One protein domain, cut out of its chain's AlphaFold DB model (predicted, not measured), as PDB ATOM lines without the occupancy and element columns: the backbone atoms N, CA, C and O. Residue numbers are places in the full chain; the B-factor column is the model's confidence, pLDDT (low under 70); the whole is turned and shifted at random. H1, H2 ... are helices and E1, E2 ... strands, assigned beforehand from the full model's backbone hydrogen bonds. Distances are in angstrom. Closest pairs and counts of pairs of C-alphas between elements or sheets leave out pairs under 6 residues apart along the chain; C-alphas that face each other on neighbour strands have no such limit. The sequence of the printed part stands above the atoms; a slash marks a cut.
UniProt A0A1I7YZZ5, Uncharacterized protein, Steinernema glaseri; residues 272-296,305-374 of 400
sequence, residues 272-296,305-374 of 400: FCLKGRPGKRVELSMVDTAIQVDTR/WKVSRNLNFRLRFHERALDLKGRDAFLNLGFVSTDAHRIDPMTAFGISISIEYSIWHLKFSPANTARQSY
ATOM      1  N   PHE A 272      53.167  11.583   3.504       98.12
ATOM      2  CA  PHE A 272      53.808  12.854   3.800       98.12
ATOM      3  C   PHE A 272      52.803  14.008   3.889       98.12
ATOM      4  O   PHE A 272      52.832  14.754   4.867       98.12
ATOM      5  N   CYS A 273      51.868  14.134   2.939       97.38
ATOM      6  CA  CYS A 273      50.826  15.169   2.982       97.38
ATOM      7  C   CYS A 273      49.974  15.074   4.260       97.38
ATOM      8  O   CYS A 273      49.637  16.097   4.863       97.38
ATOM      9  N   LEU A 274      49.686  13.851   4.719       96.50
ATOM     10  CA  LEU A 274      48.937  13.592   5.952       96.50
ATOM     11  C   LEU A 274      49.696  13.975   7.237       96.50
ATOM     12  O   LEU A 274      49.071  14.112   8.289       96.50
ATOM     13  N   LYS A 275      51.015  14.216   7.179       96.38
ATOM     14  CA  LYS A 275      51.782  14.769   8.314       96.38
ATOM     15  C   LYS A 275      51.551  16.266   8.534       96.38
ATOM     16  O   LYS A 275      51.921  16.788   9.593       96.38
ATOM     17  N   GLY A 276      50.958  16.963   7.566       94.25
ATOM     18  CA  GLY A 276      50.565  18.360   7.706       94.25
ATOM     19  C   GLY A 276      49.515  18.534   8.802       94.25
ATOM     20  O   GLY A 276      48.502  17.845   8.812       94.25
ATOM     21  N   ARG A 277      49.728  19.480   9.718       94.19
ATOM     22  CA  ARG A 277      48.817  19.767  10.842       94.19
ATOM     23  C   ARG A 277      48.792  21.265  11.171       94.19
ATOM     24  O   ARG A 277      49.642  22.010  10.673       94.19
ATOM     25  N   PRO A 278      47.867  21.768  12.009       92.06
ATOM     26  CA  PRO A 278      47.886  23.174  12.400       92.06
ATOM     27  C   PRO A 278      49.239  23.518  13.042       92.06
ATOM     28  O   PRO A 278      49.767  22.750  13.844       92.06
ATOM     29  N   GLY A 279      49.851  24.624  12.614       90.06
ATOM     30  CA  GLY A 279      51.203  25.015  13.035       90.06
ATOM     31  C   GLY A 279      52.369  24.280  12.350       90.06
ATOM     32  O   GLY A 279      53.500  24.740  12.468       90.06
ATOM     33  N   LYS A 280      52.132  23.198  11.591       93.56
ATOM     34  CA  LYS A 280      53.154  22.524  10.767       93.56
ATOM     35  C   LYS A 280      52.625  22.276   9.354       93.56
ATOM     36  O   LYS A 280      51.933  21.291   9.105       93.56
ATOM     37  N   ARG A 281      52.969  23.172   8.430       96.25
ATOM     38  CA  ARG A 281      52.701  22.978   7.003       96.25
ATOM     39  C   ARG A 281      53.737  22.028   6.413       96.25
ATOM     40  O   ARG A 281      54.912  22.185   6.718       96.25
ATOM     41  N   VAL A 282      53.302  21.102   5.564       97.50
ATOM     42  CA  VAL A 282      54.205  20.314   4.712       97.50
ATOM     43  C   VAL A 282      54.039  20.707   3.242       97.50
ATOM     44  O   VAL A 282      52.933  21.011   2.795       97.50
ATOM     45  N   GLU A 283      55.123  20.756   2.482       98.25
ATOM     46  CA  GLU A 283      55.147  21.107   1.063       98.25
ATOM     47  C   GLU A 283      55.795  19.983   0.261       98.25
ATOM     48  O   GLU A 283      56.915  19.569   0.542       98.25
ATOM     49  N   LEU A 284      55.076  19.486  -0.744       98.25
ATOM     50  CA  LEU A 284      55.570  18.486  -1.671       98.25
ATOM     51  C   LEU A 284      55.460  18.986  -3.110       98.25
ATOM     52  O   LEU A 284      54.419  19.494  -3.530       98.25
ATOM     53  N   SER A 285      56.533  18.819  -3.877       97.81
ATOM     54  CA  SER A 285      56.608  19.183  -5.289       97.81
ATOM     55  C   SER A 285      57.061  17.999  -6.141       97.81
ATOM     56  O   SER A 285      58.094  17.402  -5.867       97.81
ATOM     57  N   MET A 286      56.308  17.700  -7.199       97.19
ATOM     58  CA  MET A 286      56.563  16.644  -8.196       97.19
ATOM     59  C   MET A 286      56.544  17.207  -9.626       97.19
ATOM     60  O   MET A 286      56.201  16.506 -10.578       97.19
ATOM     61  N   VAL A 287      56.800  18.511  -9.772       94.12
ATOM     62  CA  VAL A 287      56.638  19.245 -11.037       94.12
ATOM     63  C   VAL A 287      57.491  18.657 -12.163       94.12
ATOM     64  O   VAL A 287      57.021  18.579 -13.290       94.12
ATOM     65  N   ASP A 288      58.684  18.156 -11.857       92.50
ATOM     66  CA  ASP A 288      59.610  17.635 -12.867       92.50
ATOM     67  C   ASP A 288      59.535  16.106 -13.016       92.50
ATOM     68  O   ASP A 288      60.494  15.474 -13.458       92.50
ATOM     69  N   THR A 289      58.410  15.498 -12.620       93.06
ATOM     70  CA  THR A 289      58.205  14.042 -12.663       93.06
ATOM     71  C   THR A 289      57.204  13.622 -13.735       93.06
ATOM     72  O   THR A 289      56.299  14.373 -14.097       93.06
ATOM     73  N   ALA A 290      57.333  12.383 -14.216       95.50
ATOM     74  CA  ALA A 290      56.367  11.751 -15.118       95.50
ATOM     75  C   ALA A 290      55.288  10.943 -14.371       95.50
ATOM     76  O   ALA A 290      54.548  10.171 -14.984       95.50
ATOM     77  N   ILE A 291      55.200  11.099 -13.045       96.25
ATOM     78  CA  ILE A 291      54.221  10.400 -12.216       96.25
ATOM     79  C   ILE A 291      52.825  10.884 -12.607       96.25
ATOM     80  O   ILE A 291      52.521  12.075 -12.533       96.25
ATOM     81  N   GLN A 292      51.963   9.950 -13.000       96.31
ATOM     82  CA  GLN A 292      50.550  10.243 -13.215       96.31
ATOM     83  C   GLN A 292      49.824  10.246 -11.875       96.31
ATOM     84  O   GLN A 292      49.866   9.258 -11.147       96.31
ATOM     85  N   VAL A 293      49.146  11.348 -11.580       94.75
ATOM     86  CA  VAL A 293      48.288  11.508 -10.414       94.75
ATOM     87  C   VAL A 293      46.859  11.277 -10.870       94.75
ATOM     88  O   VAL A 293      46.306  12.084 -11.614       94.75
ATOM     89  N   ASP A 294      46.259  10.166 -10.450       92.62
ATOM     90  CA  ASP A 294      44.871   9.888 -10.800       92.62
ATOM     91  C   ASP A 294      43.893  10.717  -9.945       92.62
ATOM     92  O   ASP A 294      44.216  11.249  -8.879       92.62
ATOM     93  N   THR A 295      42.654  10.843 -10.420       91.44
ATOM     94  CA  THR A 295      41.622  11.611  -9.701       91.44
ATOM     95  C   THR A 295      41.309  11.007  -8.330       91.44
ATOM     96  O   THR A 295      40.974  11.733  -7.394       91.44
ATOM     97  N   ARG A 296      41.445   9.682  -8.183       93.25
ATOM     98  CA  ARG A 296      41.151   8.972  -6.932       93.25
ATOM     99  C   ARG A 296      42.146   9.351  -5.842       93.25
ATOM    100  O   ARG A 296      41.728   9.526  -4.703       93.25
ATOM    101  N   TRP A 305      41.117  15.332   4.404       92.12
ATOM    102  CA  TRP A 305      40.948  16.696   4.888       92.12
ATOM    103  C   TRP A 305      39.537  16.944   5.438       92.12
ATOM    104  O   TRP A 305      39.409  17.526   6.514       92.12
ATOM    105  N   LYS A 306      38.473  16.477   4.767       90.06
ATOM    106  CA  LYS A 306      37.083  16.640   5.243       90.06
ATOM    107  C   LYS A 306      36.873  16.017   6.622       90.06
ATOM    108  O   LYS A 306      36.172  16.612   7.440       90.06
ATOM    109  N   VAL A 307      37.477  14.850   6.859       93.44
ATOM    110  CA  VAL A 307      37.385  14.118   8.130       93.44
ATOM    111  C   VAL A 307      38.174  14.823   9.232       93.44
ATOM    112  O   VAL A 307      37.665  15.006  10.332       93.44
ATOM    113  N   SER A 308      39.409  15.239   8.954       90.31
ATOM    114  CA  SER A 308      40.302  15.769   9.994       90.31
ATOM    115  C   SER A 308      40.172  17.275  10.234       90.31
ATOM    116  O   SER A 308      40.472  17.733  11.333       90.31
ATOM    117  N   ARG A 309      39.811  18.057   9.202       89.81
ATOM    118  CA  ARG A 309      39.787  19.538   9.146       89.81
ATOM    119  C   ARG A 309      41.071  20.244   9.602       89.81
ATOM    120  O   ARG A 309      41.104  21.469   9.729       89.81
ATOM    121  N   ASN A 310      42.135  19.470   9.791       91.69
ATOM    122  CA  ASN A 310      43.378  19.876  10.431       91.69
ATOM    123  C   ASN A 310      44.583  19.756   9.495       91.69
ATOM    124  O   ASN A 310      45.659  20.230   9.853       91.69
ATOM    125  N   LEU A 311      44.433  19.161   8.306       93.50
ATOM    126  CA  LEU A 311      45.564  19.045   7.389       93.50
ATOM    127  C   LEU A 311      46.027  20.421   6.908       93.50
ATOM    128  O   LEU A 311      45.228  21.301   6.579       93.50
ATOM    129  N   ASN A 312      47.345  20.576   6.858       95.12
ATOM    130  CA  ASN A 312      48.020  21.775   6.389       95.12
ATOM    131  C   ASN A 312      49.137  21.369   5.433       95.12
ATOM    132  O   ASN A 312      50.244  21.045   5.869       95.12
ATOM    133  N   PHE A 313      48.845  21.344   4.137       96.50
ATOM    134  CA  PHE A 313      49.843  20.960   3.149       96.50
ATOM    135  C   PHE A 313      49.712  21.711   1.830       96.50
ATOM    136  O   PHE A 313      48.681  22.309   1.513       96.50
ATOM    137  N   ARG A 314      50.795  21.683   1.056       97.00
ATOM    138  CA  ARG A 314      50.843  22.121  -0.337       97.00
ATOM    139  C   ARG A 314      51.378  20.985  -1.189       97.00
ATOM    140  O   ARG A 314      52.465  20.497  -0.918       97.00
ATOM    141  N   LEU A 315      50.647  20.621  -2.228       97.19
ATOM    142  CA  LEU A 315      51.072  19.667  -3.239       97.19
ATOM    143  C   LEU A 315      51.177  20.391  -4.589       97.19
ATOM    144  O   LEU A 315      50.245  21.089  -4.995       97.19
ATOM    145  N   ARG A 316      52.322  20.258  -5.265       97.38
ATOM    146  CA  ARG A 316      52.581  20.828  -6.596       97.38
ATOM    147  C   ARG A 316      52.929  19.713  -7.577       97.38
ATOM    148  O   ARG A 316      53.782  18.887  -7.271       97.38
ATOM    149  N   PHE A 317      52.311  19.695  -8.752       96.50
ATOM    150  CA  PHE A 317      52.637  18.739  -9.816       96.50
ATOM    151  C   PHE A 317      52.317  19.323 -11.192       96.50
ATOM    152  O   PHE A 317      51.502  20.238 -11.315       96.50
ATOM    153  N   HIS A 318      52.980  18.809 -12.225       95.69
ATOM    154  CA  HIS A 318      52.802  19.283 -13.594       95.69
ATOM    155  C   HIS A 318      51.372  19.041 -14.091       95.69
ATOM    156  O   HIS A 318      50.762  18.026 -13.765       95.69
ATOM    157  N   GLU A 319      50.849  19.914 -14.952       92.44
ATOM    158  CA  GLU A 319      49.500  19.791 -15.523       92.44
ATOM    159  C   GLU A 319      49.245  18.417 -16.156       92.44
ATOM    160  O   GLU A 319      48.193  17.806 -15.975       92.44
ATOM    161  N   ARG A 320      50.273  17.907 -16.837       93.44
ATOM    162  CA  ARG A 320      50.293  16.594 -17.501       93.44
ATOM    163  C   ARG A 320      50.217  15.391 -16.561       93.44
ATOM    164  O   ARG A 320      49.970  14.300 -17.059       93.44
ATOM    165  N   ALA A 321      50.409  15.567 -15.253       93.81
ATOM    166  CA  ALA A 321      50.275  14.474 -14.297       93.81
ATOM    167  C   ALA A 321      48.812  14.027 -14.138       93.81
ATOM    168  O   ALA A 321      48.571  12.854 -13.880       93.81
ATOM    169  N   LEU A 322      47.843  14.931 -14.332       92.75
ATOM    170  CA  LEU A 322      46.419  14.590 -14.396       92.75
ATOM    171  C   LEU A 322      46.020  14.233 -15.832       92.75
ATOM    172  O   LEU A 322      46.336  14.971 -16.780       92.75
ATOM    173  N   ASP A 323      45.271  13.140 -15.977       89.62
ATOM    174  CA  ASP A 323      44.602  12.791 -17.228       89.62
ATOM    175  C   ASP A 323      43.494  13.805 -17.571       89.62
ATOM    176  O   ASP A 323      43.018  14.551 -16.713       89.62
ATOM    177  N   LEU A 324      43.089  13.871 -18.847       88.56
ATOM    178  CA  LEU A 324      42.078  14.838 -19.307       88.56
ATOM    179  C   LEU A 324      40.765  14.697 -18.531       88.56
ATOM    180  O   LEU A 324      40.215  15.686 -18.060       88.56
ATOM    181  N   LYS A 325      40.326  13.452 -18.310       90.00
ATOM    182  CA  LYS A 325      39.118  13.152 -17.540       90.00
ATOM    183  C   LYS A 325      39.215  13.668 -16.104       90.00
ATOM    184  O   LYS A 325      38.237  14.194 -15.582       90.00
ATOM    185  N   GLY A 326      40.374  13.522 -15.467       87.94
ATOM    186  CA  GLY A 326      40.613  14.043 -14.132       87.94
ATOM    187  C   GLY A 326      40.619  15.558 -14.095       87.94
ATOM    188  O   GLY A 326      39.991  16.130 -13.211       87.94
ATOM    189  N   ARG A 327      41.236  16.220 -15.080       87.12
ATOM    190  CA  ARG A 327      41.169  17.686 -15.194       87.12
ATOM    191  C   ARG A 327      39.732  18.170 -15.326       87.12
ATOM    192  O   ARG A 327      39.333  19.035 -14.554       87.12
ATOM    193  N   ASP A 328      38.950  17.573 -16.221       88.44
ATOM    194  CA  ASP A 328      37.543  17.934 -16.411       88.44
ATOM    195  C   ASP A 328      36.738  17.708 -15.130       88.44
ATOM    196  O   ASP A 328      35.956  18.565 -14.725       88.44
ATOM    197  N   ALA A 329      36.962  16.587 -14.438       86.81
ATOM    198  CA  ALA A 329      36.335  16.330 -13.145       86.81
ATOM    199  C   ALA A 329      36.709  17.405 -12.109       86.81
ATOM    200  O   ALA A 329      35.831  17.894 -11.404       86.81
ATOM    201  N   PHE A 330      37.976  17.824 -12.042       82.44
ATOM    202  CA  PHE A 330      38.427  18.867 -11.116       82.44
ATOM    203  C   PHE A 330      37.849  20.243 -11.427       82.44
ATOM    204  O   PHE A 330      37.418  20.939 -10.507       82.44
ATOM    205  N   LEU A 331      37.802  20.621 -12.703       82.62
ATOM    206  CA  LEU A 331      37.201  21.878 -13.145       82.62
ATOM    207  C   LEU A 331      35.695  21.899 -12.844       82.62
ATOM    208  O   LEU A 331      35.187  22.875 -12.296       82.62
ATOM    209  N   ASN A 332      34.995  20.791 -13.107       83.94
ATOM    210  CA  ASN A 332      33.552  20.670 -12.882       83.94
ATOM    211  C   ASN A 332      33.153  20.612 -11.403       83.94
ATOM    212  O   ASN A 332      32.011  20.913 -11.068       83.94
ATOM    213  N   LEU A 333      34.074  20.257 -10.506       77.94
ATOM    214  CA  LEU A 333      33.823  20.315  -9.068       77.94
ATOM    215  C   LEU A 333      33.718  21.759  -8.532       77.94
ATOM    216  O   LEU A 333      33.392  21.942  -7.361       77.94
ATOM    217  N   GLY A 334      33.981  22.774  -9.366       70.06
ATOM    218  CA  GLY A 334      33.869  24.182  -8.984       70.06
ATOM    219  C   GLY A 334      34.949  24.633  -7.999       70.06
ATOM    220  O   GLY A 334      34.736  25.595  -7.276       70.06
ATOM    221  N   PHE A 335      36.084  23.924  -7.937       68.38
ATOM    222  CA  PHE A 335      37.180  24.200  -6.993       68.38
ATOM    223  C   PHE A 335      38.376  24.937  -7.606       68.38
ATOM    224  O   PHE A 335      39.332  25.237  -6.890       68.38
ATOM    225  N   VAL A 336      38.382  25.156  -8.923       62.91
ATOM    226  CA  VAL A 336      39.555  25.648  -9.653       62.91
ATOM    227  C   VAL A 336      39.322  27.084 -10.098       62.91
ATOM    228  O   VAL A 336      38.490  27.338 -10.967       62.91
ATOM    229  N   SER A 337      40.107  28.016  -9.556       64.31
ATOM    230  CA  SER A 337      40.220  29.354 -10.138       64.31
ATOM    231  C   SER A 337      41.321  29.342 -11.192       64.31
ATOM    232  O   SER A 337      42.487  29.094 -10.877       64.31
ATOM    233  N   THR A 338      40.959  29.596 -12.450       63.22
ATOM    234  CA  THR A 338      41.919  29.797 -13.549       63.22
ATOM    235  C   THR A 338      42.478  31.219 -13.581       63.22
ATOM    236  O   THR A 338      43.506  31.448 -14.206       63.22
ATOM    237  N   ASP A 339      41.826  32.162 -12.895       60.59
ATOM    238  CA  ASP A 339      42.311  33.529 -12.725       60.59
ATOM    239  C   ASP A 339      42.979  33.684 -11.361       60.59
ATOM    240  O   ASP A 339      42.357  33.476 -10.315       60.59
ATOM    241  N   ALA A 340      44.227  34.155 -11.360       55.97
ATOM    242  CA  ALA A 340      44.960  34.515 -10.144       55.97
ATOM    243  C   ALA A 340      44.282  35.645  -9.332       55.97
ATOM    244  O   ALA A 340      44.689  35.929  -8.207       55.97
ATOM    245  N   HIS A 341      43.247  36.288  -9.889       50.31
ATOM    246  CA  HIS A 341      42.589  37.471  -9.333       50.31
ATOM    247  C   HIS A 341      41.160  37.244  -8.820       50.31
ATOM    248  O   HIS A 341      40.550  38.192  -8.326       50.31
ATOM    249  N   ARG A 342      40.606  36.024  -8.893       51.25
ATOM    250  CA  ARG A 342      39.255  35.749  -8.378       51.25
ATOM    251  C   ARG A 342      39.301  35.069  -7.010       51.25
ATOM    252  O   ARG A 342      39.816  33.965  -6.862       51.25
ATOM    253  N   ILE A 343      38.747  35.751  -6.005       50.28
ATOM    254  CA  ILE A 343      38.540  35.213  -4.656       50.28
ATOM    255  C   ILE A 343      37.327  34.280  -4.716       50.28
ATOM    256  O   ILE A 343      36.188  34.729  -4.821       50.28
ATOM    257  N   ASP A 344      37.590  32.977  -4.702       55.44
ATOM    258  CA  ASP A 344      36.569  31.930  -4.670       55.44
ATOM    259  C   ASP A 344      35.974  31.816  -3.247       55.44
ATOM    260  O   ASP A 344      36.754  31.767  -2.282       55.44
ATOM    261  N   PRO A 345      34.636  31.745  -3.072       52.09
ATOM    262  CA  PRO A 345      33.986  31.503  -1.778       52.09
ATOM    263  C   PRO A 345      34.535  30.286  -1.008       52.09
ATOM    264  O   PRO A 345      34.437  30.246   0.219       52.09
ATOM    265  N   MET A 346      35.190  29.328  -1.674       55.31
ATOM    266  CA  MET A 346      35.840  28.191  -1.015       55.31
ATOM    267  C   MET A 346      37.169  28.503  -0.309       55.31
ATOM    268  O   MET A 346      37.599  27.713   0.539       55.31
ATOM    269  N   THR A 347      37.776  29.678  -0.520       56.91
ATOM    270  CA  THR A 347      38.891  30.120   0.342       56.91
ATOM    271  C   THR A 347      38.475  30.250   1.810       56.91
ATOM    272  O   THR A 347      39.311  30.041   2.691       56.91
ATOM    273  N   ALA A 348      37.183  30.464   2.096       58.47
ATOM    274  CA  ALA A 348      36.641  30.432   3.456       58.47
ATOM    275  C   ALA A 348      36.772  29.049   4.127       58.47
ATOM    276  O   ALA A 348      36.801  28.953   5.354       58.47
ATOM    277  N   PHE A 349      36.895  27.979   3.337       66.31
ATOM    278  CA  PHE A 349      37.021  26.606   3.818       66.31
ATOM    279  C   PHE A 349      38.463  26.097   3.819       66.31
ATOM    280  O   PHE A 349      38.676  24.946   4.164       66.31
ATOM    281  N   GLY A 350      39.464  26.914   3.478       79.44
ATOM    282  CA  GLY A 350      40.872  26.518   3.583       79.44
ATOM    283  C   GLY A 350      41.359  25.534   2.512       79.44
ATOM    284  O   GLY A 350      42.454  25.000   2.660       79.44
ATOM    285  N   ILE A 351      40.603  25.304   1.433       86.00
ATOM    286  CA  ILE A 351      41.092  24.601   0.239       86.00
ATOM    287  C   ILE A 351      41.335  25.634  -0.857       86.00
ATOM    288  O   ILE A 351      40.509  26.512  -1.086       86.00
ATOM    289  N   SER A 352      42.467  25.529  -1.544       86.69
ATOM    290  CA  SER A 352      42.753  26.309  -2.740       86.69
ATOM    291  C   SER A 352      43.371  25.407  -3.795       86.69
ATOM    292  O   SER A 352      44.399  24.770  -3.552       86.69
ATOM    293  N   ILE A 353      42.722  25.353  -4.957       87.81
ATOM    294  CA  ILE A 353      43.230  24.688  -6.152       87.81
ATOM    295  C   ILE A 353      43.444  25.761  -7.214       87.81
ATOM    296  O   ILE A 353      42.533  26.518  -7.542       87.81
ATOM    297  N   SER A 354      44.662  25.853  -7.727       88.50
ATOM    298  CA  SER A 354      45.010  26.796  -8.792       88.50
ATOM    299  C   SER A 354      45.959  26.150  -9.787       88.50
ATOM    300  O   SER A 354      46.616  25.154  -9.476       88.50
ATOM    301  N   ILE A 355      46.008  26.715 -10.988       88.12
ATOM    302  CA  ILE A 355      46.972  26.351 -12.021       88.12
ATOM    303  C   ILE A 355      47.798  27.597 -12.319       88.12
ATOM    304  O   ILE A 355      47.242  28.628 -12.683       88.12
ATOM    305  N   GLU A 356      49.114  27.504 -12.177       90.44
ATOM    306  CA  GLU A 356      50.044  28.592 -12.487       90.44
ATOM    307  C   GLU A 356      51.164  28.028 -13.365       90.44
ATOM    308  O   GLU A 356      51.803  27.048 -12.988       90.44
ATOM    309  N   TYR A 357      51.378  28.591 -14.557       91.50
ATOM    310  CA  TYR A 357      52.414  28.134 -15.503       91.50
ATOM    311  C   TYR A 357      52.393  26.615 -15.782       91.50
ATOM    312  O   TYR A 357      53.431  25.958 -15.753       91.50
ATOM    313  N   SER A 358      51.209  26.037 -16.022       92.38
ATOM    314  CA  SER A 358      51.022  24.581 -16.190       92.38
ATOM    315  C   SER A 358      51.448  23.742 -14.975       92.38
ATOM    316  O   SER A 358      51.799  22.566 -15.101       92.38
ATOM    317  N   ILE A 359      51.383  24.316 -13.774       94.00
ATOM    318  CA  ILE A 359      51.599  23.610 -12.515       94.00
ATOM    319  C   ILE A 359      50.322  23.688 -11.691       94.00
ATOM    320  O   ILE A 359      49.841  24.772 -11.369       94.00
ATOM    321  N   TRP A 360      49.803  22.531 -11.291       92.88
ATOM    322  CA  TRP A 360      48.738  22.472 -10.302       92.88
ATOM    323  C   TRP A 360      49.285  22.799  -8.918       92.88
ATOM    324  O   TRP A 360      50.336  22.312  -8.493       92.88
ATOM    325  N   HIS A 361      48.538  23.611  -8.187       94.00
ATOM    326  CA  HIS A 361      48.763  23.936  -6.793       94.00
ATOM    327  C   HIS A 361      47.546  23.511  -5.998       94.00
ATOM    328  O   HIS A 361      46.498  24.146  -6.069       94.00
ATOM    329  N   LEU A 362      47.711  22.453  -5.215       93.50
ATOM    330  CA  LEU A 362      46.712  21.980  -4.279       93.50
ATOM    331  C   LEU A 362      47.149  22.370  -2.870       93.50
ATOM    332  O   LEU A 362      48.122  21.838  -2.334       93.50
ATOM    333  N   LYS A 363      46.462  23.341  -2.278       93.69
ATOM    334  CA  LYS A 363      46.739  23.843  -0.935       93.69
ATOM    335  C   LYS A 363      45.568  23.514  -0.023       93.69
ATOM    336  O   LYS A 363      44.443  23.932  -0.276       93.69
ATOM    337  N   PHE A 364      45.871  22.843   1.077       91.12
ATOM    338  CA  PHE A 364      44.951  22.618   2.182       91.12
ATOM    339  C   PHE A 364      45.457  23.352   3.411       91.12
ATOM    340  O   PHE A 364      46.646  23.327   3.727       91.12
ATOM    341  N   SER A 365      44.560  24.041   4.094       89.38
ATOM    342  CA  SER A 365      44.820  24.799   5.308       89.38
ATOM    343  C   SER A 365      43.790  24.415   6.375       89.38
ATOM    344  O   SER A 365      42.657  24.057   6.035       89.38
ATOM    345  N   PRO A 366      44.147  24.489   7.669       87.00
ATOM    346  CA  PRO A 366      43.198  24.216   8.741       87.00
ATOM    347  C   PRO A 366      42.043  25.219   8.714       87.00
ATOM    348  O   PRO A 366      42.287  26.420   8.548       87.00
ATOM    349  N   ALA A 367      40.818  24.745   8.950       81.31
ATOM    350  CA  ALA A 367      39.596  25.554   8.844       81.31
ATOM    351  C   ALA A 367      39.620  26.822   9.723       81.31
ATOM    352  O   ALA A 367      39.134  27.876   9.322       81.31
ATOM    353  N   ASN A 368      40.256  26.752  10.895       74.50
ATOM    354  CA  ASN A 368      40.335  27.881  11.829       74.50
ATOM    355  C   ASN A 368      41.279  28.998  11.355       74.50
ATOM    356  O   ASN A 368      41.108  30.150  11.742       74.50
ATOM    357  N   THR A 369      42.248  28.679  10.494       65.56
ATOM    358  CA  THR A 369      43.200  29.667   9.956       65.56
ATOM    359  C   THR A 369      42.533  30.574   8.925       65.56
ATOM    360  O   THR A 369      42.872  31.748   8.835       65.56
ATOM    361  N   ALA A 370      41.555  30.047   8.178       59.19
ATOM    362  CA  ALA A 370      40.860  30.789   7.127       59.19
ATOM    363  C   ALA A 370      40.035  31.967   7.677       59.19
ATOM    364  O   ALA A 370      39.838  32.952   6.975       59.19
ATOM    365  N   ARG A 371      39.601  31.904   8.946       56.88
ATOM    366  CA  ARG A 371      38.863  32.998   9.598       56.88
ATOM    367  C   ARG A 371      39.746  34.166  10.035       56.88
ATOM    368  O   ARG A 371      39.252  35.278  10.104       56.88
ATOM    369  N   GLN A 372      41.029  33.938  10.327       55.53
ATOM    370  CA  GLN A 372      41.919  34.994  10.837       55.53
ATOM    371  C   GLN A 372      42.537  35.863   9.737       55.53
ATOM    372  O   GLN A 372      42.994  36.965  10.016       55.53
ATOM    373  N   SER A 373      42.568  35.386   8.491       52.78
ATOM    374  CA  SER A 373      43.142  36.134   7.367       52.78
ATOM    375  C   SER A 373      42.213  37.195   6.772       52.78
ATOM    376  O   SER A 373      42.651  37.937   5.896       52.78
ATOM    377  N   TYR A 374      40.960  37.282   7.227       53.12
ATOM    378  CA  TYR A 374      40.011  38.296   6.778       53.12
ATOM    379  C   TYR A 374      39.641  39.202   7.959       53.12
ATOM    380  O   TYR A 374      39.015  38.716   8.901       53.12
TER     381      TYR A 374
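What this domain is: This is residues 272 to 296 and 305 to 374 of the 400 residues of an uncharacterized protein of Steinernema glaseri (UniProt A0A1I7YZZ5). A twisted wall of four strands, side by side in the order E1, E2, E4, E3, runs along the length of this domain; one of its faces is bare, while H1, H2 and the loop of residues 291 to 296 stand off the other. H3 and H4 sit together near the end of the wall where E3 begins, and the long stretch of residues 333 to 344 loops out past E3, tied to it by a short parallel pairing. You have 95 printed residues with four named helices and four named strands, in the order E1 H1 E2 H2 H3 E3 E4 H4. The sheet runs E1 E2 E4 E3 and is mixed, and the class is mixed, helices and strands. The whole is compact, with a radius of gyration of the C-alphas of 13.4 A, and rounded, with spans of 35 by 29 by 23 A.

How they stand to each other: Start at edge strand E1, residues 282 to 288, and look beside it for E2, residues 313 to 318. They are parallel at 3 degrees, with N 284 and O 314 within hydrogen-bond range at 2.8 A. On the other side of E2 you find E4, residues 359 to 364, antiparallel at 165 degrees; N 315 and O 362 are 2.8 A apart. E3, residues 351 to 356, is the other edge strand, antiparallel to E4 at 166 degrees, with N 354 and O 361 at 3.0 A; E3 and E4 form a hairpin. The sheet is twisted, its C-alphas lying up to 4.5 A off the best plane. Residues 336 to 337 pair in parallel with residues 353 to 354 of E3. H1, residues 305 to 308, is not on the sheet; its closest C-alpha to E4 is that of Trp 305, 7.6 A from that of Phe 364. H2, residues 324 to 332, is not on the sheet either. H3, residues 345 to 349, is only just on it, with 5 pairs of C-alphas within 10 A, and only grazes it with residues 346 to 349. H4, residues 367 to 372, is not on the sheet but touches H3, the closest C-alphas being those of Ala 348 and Ala 370, 5.6 A apart. H2 and H3 are apart. E2, H2, H3 and E3 form a split strand-helix-strand unit, two strands running the same way with E4 between them, and its crossover is right-handed. In H2 every O i to N i+4 pair is within hydrogen-bond range; H3 has 0 of 1 and H4 0 of 2, beside O i to N i+3 counts of 2 of 2 and 2 of 3, and H1 is too short for an i+4 pair.

Where its parts are: Find C-alpha 282 at (54.205, 20.314, 4.712); from there E1 runs 18.6 A to C-alpha 288. After the cut, H1 spans 5.2 A, and E2 runs 17.1 A from Phe 313 to His 318. H2 begins at C-alpha 324, at (42.078, 14.838, -19.307), and covers 12.2 A. H3 measures 8.0 A, E3 16.1 A and E4 16.2 A. H4 covers 9.9 A and ends at C-alpha 372, at (41.919, 34.994, 10.837).

The domain as a whole: The two C-alphas farthest apart are those of Ala 290 and Tyr 374, at 38.1 A. Residues 297 to 304 are not printed, and C-alphas 296 and 305 are 14.1 A apart across the cut, which lies in the link from E1 to H1. Of the links printed whole, H2 to H3 is long, with 12 residues, and the others are tight. The mean pLDDT of the printed part is 84.0; look for low confidence, under 70, at residues 335 to 349 and 369 to 374 of the model.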